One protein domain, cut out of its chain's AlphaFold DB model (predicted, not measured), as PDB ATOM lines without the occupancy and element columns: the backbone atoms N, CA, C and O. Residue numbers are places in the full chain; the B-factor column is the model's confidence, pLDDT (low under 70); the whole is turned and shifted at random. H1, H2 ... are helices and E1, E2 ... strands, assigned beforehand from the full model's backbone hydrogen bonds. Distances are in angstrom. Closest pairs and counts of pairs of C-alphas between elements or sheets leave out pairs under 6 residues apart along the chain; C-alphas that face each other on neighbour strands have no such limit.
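Overview. This is residues 2 to 49 of the 172 residues of an uncharacterized protein of Bradyrhizobium pachyrhizi (UniProt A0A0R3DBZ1). A narrow two-stranded hairpin, E1 and E2, makes a slender ribbon with a wide loop beyond one end, of which residues 15 to 20 stick out free, and a short helix, H1, beyond the other end. After H1, residues 39 to 49 fold back toward the strands as a tail with no named element. The printed part has 48 residues, with two named strands and one named helix in the order E1, E2, H1; the sheet, E1 - E2, is antiparallel. The class is mixed, helices and strands, though under half of the residues are in named elements. The whole is loose, with a radius of gyration of the C-alphas of 13.6 A, and elongated, spanning 38 by 22 by 13 A.

Along the chain. E1 is residues 3 to 8, 16.3 A from first to last C-alpha, and begins with C-alpha 3 at (-9.787, -55.336, -2.976). E2 is residues 23 to 28, also 16.3 A long, with C-alpha 23 at (-16.881, -41.038, 0.966). H1 is residues 31 to 38, 10.5 A long, and ends with C-alpha 38 at (-1.902, -51.536, 14.118).

Arrangement. E1 and E2 form a hairpin of antiparallel neighbour strands, with 154 degrees between their directions. C-alphas 8 and 23 face each other at 4.5 A, and C-alphas 3 and 28 at 5.1 A. N 5 and O 26 are 2.9 A apart and N 28 and O 3 are 2.8 A apart, both within hydrogen-bond range. A tight link of 2 residues joins E2 to H1. E1 and H1 are apart. In H1, 3 of 4 O i to N i+4 pairs are within hydrogen-bond range.

Size, cuts and confidence. The two C-alphas farthest apart, those of Cys 17 and Ala 32, are 39.2 A apart. The printed part has no cut. The link from E1 to E2, residues 9 to 22, is long. The mean pLDDT of the printed part is 74.1, and residues 2 to 3 and 38 to 46 are under 70.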
ATOM      1  N   ILE A   2      -5.437 -56.975  -2.770       59.69
ATOM      2  CA  ILE A   2      -6.175 -56.029  -1.928       59.69
ATOM      3  C   ILE A   2      -7.365 -55.561  -2.763       59.69
ATOM      4  O   ILE A   2      -7.160 -54.962  -3.815       59.69
ATOM      5  N   SER A   3      -8.586 -55.900  -2.349       69.06
ATOM      6  CA  SER A   3      -9.787 -55.336  -2.976       69.06
ATOM      7  C   SER A   3      -9.975 -53.924  -2.433       69.06
ATOM      8  O   SER A   3      -9.949 -53.744  -1.215       69.06
ATOM      9  N   GLN A   4     -10.116 -52.934  -3.311       77.44
ATOM     10  CA  GLN A   4     -10.332 -51.538  -2.939       77.44
ATOM     11  C   GLN A   4     -11.640 -51.055  -3.556       77.44
ATOM     12  O   GLN A   4     -11.843 -51.165  -4.762       77.44
ATOM     13  N   GLU A   5     -12.496 -50.471  -2.730       82.88
ATOM     14  CA  GLU A   5     -13.759 -49.879  -3.153       82.88
ATOM     15  C   GLU A   5     -13.960 -48.538  -2.450       82.88
ATOM     16  O   GLU A   5     -13.479 -48.325  -1.337       82.88
ATOM     17  N   LYS A   6     -14.662 -47.609  -3.096       83.81
ATOM     18  CA  LYS A   6     -15.059 -46.344  -2.479       83.81
ATOM     19  C   LYS A   6     -16.522 -46.438  -2.075       83.81
ATOM     20  O   LYS A   6     -17.381 -46.559  -2.944       83.81
ATOM     21  N   LYS A   7     -16.804 -46.357  -0.776       84.25
ATOM     22  CA  LYS A   7     -18.160 -46.493  -0.236       84.25
ATOM     23  C   LYS A   7     -18.639 -45.181   0.390       84.25
ATOM     24  O   LYS A   7     -17.862 -44.520   1.088       84.25
ATOM     25  N   PRO A   8     -19.893 -44.764   0.149       85.19
ATOM     26  CA  PRO A   8     -20.497 -43.678   0.906       85.19
ATOM     27  C   PRO A   8     -20.804 -44.145   2.334       85.19
ATOM     28  O   PRO A   8     -21.143 -45.305   2.564       85.19
ATOM     29  N   LEU A   9     -20.699 -43.239   3.300       82.31
ATOM     30  CA  LEU A   9     -21.144 -43.497   4.667       82.31
ATOM     31  C   LEU A   9     -22.679 -43.610   4.705       82.31
ATOM     32  O   LEU A   9     -23.364 -42.867   3.998       82.31
ATOM     33  N   PRO A  10     -23.244 -44.505   5.537       77.12
ATOM     34  CA  PRO A  10     -24.689 -44.746   5.583       77.12
ATOM     35  C   PRO A  10     -25.486 -43.612   6.254       77.12
ATOM     36  O   PRO A  10     -26.710 -43.686   6.345       77.12
ATOM     37  N   PHE A  11     -24.815 -42.561   6.729       75.69
ATOM     38  CA  PHE A  11     -25.421 -41.407   7.385       75.69
ATOM     39  C   PHE A  11     -25.199 -40.121   6.584       75.69
ATOM     40  O   PHE A  11     -24.214 -39.957   5.865       75.69
ATOM     41  N   LYS A  12     -26.138 -39.177   6.715       75.56
ATOM     42  CA  LYS A  12     -26.091 -37.899   5.997       75.56
ATOM     43  C   LYS A  12     -25.016 -36.997   6.595       75.56
ATOM     44  O   LYS A  12     -25.103 -36.630   7.762       75.56
ATOM     45  N   ILE A  13     -24.051 -36.586   5.776       76.88
ATOM     46  CA  ILE A  13     -23.107 -35.527   6.144       76.88
ATOM     47  C   ILE A  13     -23.667 -34.174   5.716       76.88
ATOM     48  O   ILE A  13     -24.186 -34.033   4.604       76.88
ATOM     49  N   ILE A  14     -23.550 -33.187   6.607       75.38
ATOM     50  CA  ILE A  14     -23.937 -31.796   6.361       75.38
ATOM     51  C   ILE A  14     -23.257 -31.311   5.073       75.38
ATOM     52  O   ILE A  14     -22.036 -31.346   4.952       75.38
ATOM     53  N   GLN A  15     -24.058 -30.868   4.104       75.75
ATOM     54  CA  GLN A  15     -23.568 -30.367   2.821       75.75
ATOM     55  C   GLN A  15     -23.248 -28.875   2.951       75.75
ATOM     56  O   GLN A  15     -24.099 -28.020   2.719       75.75
ATOM     57  N   MET A  16     -22.024 -28.565   3.372       82.06
ATOM     58  CA  MET A  16     -21.485 -27.204   3.442       82.06
ATOM     59  C   MET A  16     -20.106 -27.153   2.781       82.06
ATOM     60  O   MET A  16     -19.381 -28.149   2.770       82.06
ATOM     61  N   CYS A  17     -19.723 -25.993   2.240       78.06
ATOM     62  CA  CYS A  17     -18.368 -25.792   1.723       78.06
ATOM     63  C   CYS A  17     -17.342 -26.061   2.835       78.06
ATOM     64  O   CYS A  17     -17.390 -25.437   3.890       78.06
ATOM     65  N   GLY A  18     -16.431 -27.008   2.597       75.00
ATOM     66  CA  GLY A  18     -15.427 -27.443   3.576       75.00
ATOM     67  C   GLY A  18     -15.830 -28.648   4.438       75.00
ATOM     68  O   GLY A  18     -14.978 -29.179   5.147       75.00
ATOM     69  N   ALA A  19     -17.077 -29.126   4.361       76.62
ATOM     70  CA  ALA A  19     -17.482 -30.367   5.016       76.62
ATOM     71  C   ALA A  19     -16.950 -31.602   4.255       76.62
ATOM     72  O   ALA A  19     -16.829 -31.571   3.026       76.62
ATOM     73  N   PRO A  20     -16.631 -32.709   4.951       77.75
ATOM     74  CA  PRO A  20     -16.200 -33.937   4.294       77.75
ATOM     75  C   PRO A  20     -17.304 -34.500   3.386       77.75
ATOM     76  O   PRO A  20     -18.486 -34.459   3.709       77.75
ATOM     77  N   THR A  21     -16.918 -35.092   2.254       76.06
ATOM     78  CA  THR A  21     -17.856 -35.610   1.234       76.06
ATOM     79  C   THR A  21     -18.587 -36.889   1.644       76.06
ATOM     80  O   THR A  21     -19.445 -37.376   0.912       76.06
ATOM     81  N   GLY A  22     -18.228 -37.467   2.791       80.44
ATOM     82  CA  GLY A  22     -18.809 -38.708   3.298       80.44
ATOM     83  C   GLY A  22     -18.449 -39.953   2.504       80.44
ATOM     84  O   GLY A  22     -19.117 -40.971   2.638       80.44
ATOM     85  N   GLN A  23     -17.399 -39.884   1.687       84.00
ATOM     86  CA  GLN A  23     -16.881 -41.038   0.966       84.00
ATOM     87  C   GLN A  23     -15.656 -41.590   1.689       84.00
ATOM     88  O   GLN A  23     -14.717 -40.850   1.985       84.00
ATOM     89  N   ALA A  24     -15.660 -42.893   1.944       83.00
ATOM     90  CA  ALA A  24     -14.560 -43.616   2.554       83.00
ATOM     91  C   ALA A  24     -13.938 -44.580   1.540       83.00
ATOM     92  O   ALA A  24     -14.640 -45.212   0.749       83.00
ATOM     93  N   ASN A  25     -12.611 -44.698   1.571       85.75
ATOM     94  CA  ASN A  25     -11.918 -45.761   0.855       85.75
ATOM     95  C   ASN A  25     -11.915 -47.008   1.741       85.75
ATOM     96  O   ASN A  25     -11.375 -46.980   2.849       85.75
ATOM     97  N   THR A  26     -12.506 -48.086   1.247       82.56
ATOM     98  CA  THR A  26     -12.595 -49.377   1.923       82.56
ATOM     99  C   THR A  26     -11.614 -50.343   1.276       82.56
ATOM    100  O   THR A  26     -11.531 -50.435   0.051       82.56
ATOM    101  N   TYR A  27     -10.865 -51.067   2.106       81.69
ATOM    102  CA  TYR A  27      -9.866 -52.033   1.667       81.69
ATOM    103  C   TYR A  27     -10.137 -53.381   2.326       81.69
ATOM    104  O   TYR A  27     -10.328 -53.445   3.538       81.69
ATOM    105  N   VAL A  28     -10.090 -54.453   1.541       82.31
ATOM    106  CA  VAL A  28     -10.044 -55.823   2.059       82.31
ATOM    107  C   VAL A  28      -8.583 -56.242   2.118       82.31
ATOM    108  O   VAL A  28      -7.909 -56.337   1.089       82.31
ATOM    109  N   ILE A  29      -8.085 -56.464   3.331       77.56
ATOM    110  CA  ILE A  29      -6.689 -56.810   3.615       77.56
ATOM    111  C   ILE A  29      -6.614 -58.055   4.500       77.56
ATOM    112  O   ILE A  29      -7.575 -58.396   5.186       77.56
ATOM    113  N   SER A  30      -5.464 -58.731   4.492       78.62
ATOM    114  CA  SER A  30      -5.243 -59.908   5.336       78.62
ATOM    115  C   SER A  30      -5.060 -59.534   6.815       78.62
ATOM    116  O   SER A  30      -4.630 -58.423   7.138       78.62
ATOM    117  N   GLU A  31      -5.309 -60.479   7.730       75.31
ATOM    118  CA  GLU A  31      -5.076 -60.277   9.172       75.31
ATOM    119  C   GLU A  31      -3.607 -59.927   9.477       75.31
ATOM    120  O   GLU A  31      -3.320 -59.059  10.306       75.31
ATOM    121  N   ALA A  32      -2.666 -60.551   8.759       76.50
ATOM    122  CA  ALA A  32      -1.240 -60.276   8.900       76.50
ATOM    123  C   ALA A  32      -0.888 -58.829   8.517       76.50
ATOM    124  O   ALA A  32      -0.044 -58.206   9.163       76.50
ATOM    125  N   ASP A  33      -1.549 -58.270   7.502       79.56
ATOM    126  CA  ASP A  33      -1.340 -56.882   7.087       79.56
ATOM    127  C   ASP A  33      -2.018 -55.894   8.042       79.56
ATOM    128  O   ASP A  33      -1.439 -54.853   8.359       79.56
ATOM    129  N   TRP A  34      -3.178 -56.243   8.605       76.25
ATOM    130  CA  TRP A  34      -3.824 -55.441   9.650       76.25
ATOM    131  C   TRP A  34      -2.947 -55.290  10.901       76.25
ATOM    132  O   TRP A  34      -2.861 -54.202  11.475       76.25
ATOM    133  N   GLN A  35      -2.225 -56.341  11.305       73.69
ATOM    134  CA  GLN A  35      -1.272 -56.253  12.421       73.69
ATOM    135  C   GLN A  35      -0.125 -55.277  12.132       73.69
ATOM    136  O   GLN A  35       0.322 -54.584  13.048       73.69
ATOM    137  N   LYS A  36       0.317 -55.167  10.873       75.38
ATOM    138  CA  LYS A  36       1.331 -54.179  10.464       75.38
ATOM    139  C   LYS A  36       0.788 -52.754  10.527       75.38
ATOM    140  O   LYS A  36       1.532 -51.862  10.909       75.38
ATOM    141  N   ILE A  37      -0.491 -52.538  10.208       75.62
ATOM    142  CA  ILE A  37      -1.148 -51.225  10.345       75.62
ATOM    143  C   ILE A  37      -1.282 -50.848  11.824       75.62
ATOM    144  O   ILE A  37      -0.912 -49.744  12.213       75.62
ATOM    145  N   ARG A  38      -1.740 -51.777  12.674       69.50
ATOM    146  CA  ARG A  38      -1.902 -51.536  14.118       69.50
ATOM    147  C   ARG A  38      -0.590 -51.272  14.854       69.50
ATOM    148  O   ARG A  38      -0.596 -50.545  15.841       69.50
ATOM    149  N   ARG A  39       0.505 -51.903  14.424       66.88
ATOM    150  CA  ARG A  39       1.838 -51.801  15.051       66.88
ATOM    151  C   ARG A  39       2.800 -50.913  14.254       66.88
ATOM    152  O   ARG A  39       3.990 -50.883  14.551       66.88
ATOM    153  N   GLY A  40       2.304 -50.259  13.208       60.47
ATOM    154  CA  GLY A  40       3.112 -49.543  12.232       60.47
ATOM    155  C   GLY A  40       3.657 -48.218  12.756       60.47
ATOM    156  O   GLY A  40       3.058 -47.549  13.593       60.47
ATOM    157  N   PHE A  41       4.792 -47.811  12.186       41.62
ATOM    158  CA  PHE A  41       5.504 -46.566  12.492       41.62
ATOM    159  C   PHE A  41       4.692 -45.287  12.191       41.62
ATOM    160  O   PHE A  41       4.983 -44.226  12.727       41.62
ATOM    161  N   VAL A  42       3.634 -45.384  11.378       51.81
ATOM    162  CA  VAL A  42       2.729 -44.271  11.018       51.81
ATOM    163  C   VAL A  42       1.685 -43.944  12.109       51.81
ATOM    164  O   VAL A  42       0.742 -43.193  11.861       51.81
ATOM    165  N   GLY A  43       1.845 -44.492  13.321       46.72
ATOM    166  CA  GLY A  43       0.821 -44.492  14.370       46.72
ATOM    167  C   GLY A  43      -0.337 -45.431  14.010       46.72
ATOM    168  O   GLY A  43      -0.256 -46.125  12.992       46.72
ATOM    169  N   PRO A  44      -1.438 -45.471  14.787       53.69
ATOM    170  CA  PRO A  44      -2.693 -46.009  14.282       53.69
ATOM    171  C   PRO A  44      -3.092 -45.124  13.102       53.69
ATOM    172  O   PRO A  44      -3.721 -44.078  13.267       53.69
ATOM    173  N   ALA A  45      -2.639 -45.489  11.903       55.69
ATOM    174  CA  ALA A  45      -3.081 -44.859  10.679       55.69
ATOM    175  C   ALA A  45      -4.605 -44.886  10.764       55.69
ATOM    176  O   ALA A  45      -5.147 -45.953  11.040       55.69
ATOM    177  N   LYS A  46      -5.251 -43.713  10.669       67.75
ATOM    178  CA  LYS A  46      -6.646 -43.396  11.061       67.75
ATOM    179  C   LYS A  46      -7.746 -44.239  10.371       67.75
ATOM    180  O   LYS A  46      -8.891 -43.816  10.267       67.75
ATOM    181  N   PHE A  47      -7.394 -45.404   9.857       74.25
ATOM    182  CA  PHE A  47      -8.233 -46.512   9.466       74.25
ATOM    183  C   PHE A  47      -8.963 -47.094  10.678       74.25
ATOM    184  O   PHE A  47      -8.366 -47.467  11.688       74.25
ATOM    185  N   GLY A  48     -10.278 -47.198  10.536       74.12
ATOM    186  CA  GLY A  48     -11.133 -48.027  11.373       74.12
ATOM    187  C   GLY A  48     -11.606 -49.246  10.590       74.12
ATOM    188  O   GLY A  48     -11.437 -49.332   9.373       74.12
ATOM    189  N   LEU A  49     -12.221 -50.186  11.294       77.25
ATOM    190  CA  LEU A  49     -12.880 -51.320  10.657       77.25
ATOM    191  C   LEU A  49     -14.195 -50.874  10.017       77.25
ATOM    192  O   LEU A  49     -14.955 -50.107  10.609       77.25
TER     193      LEU A  49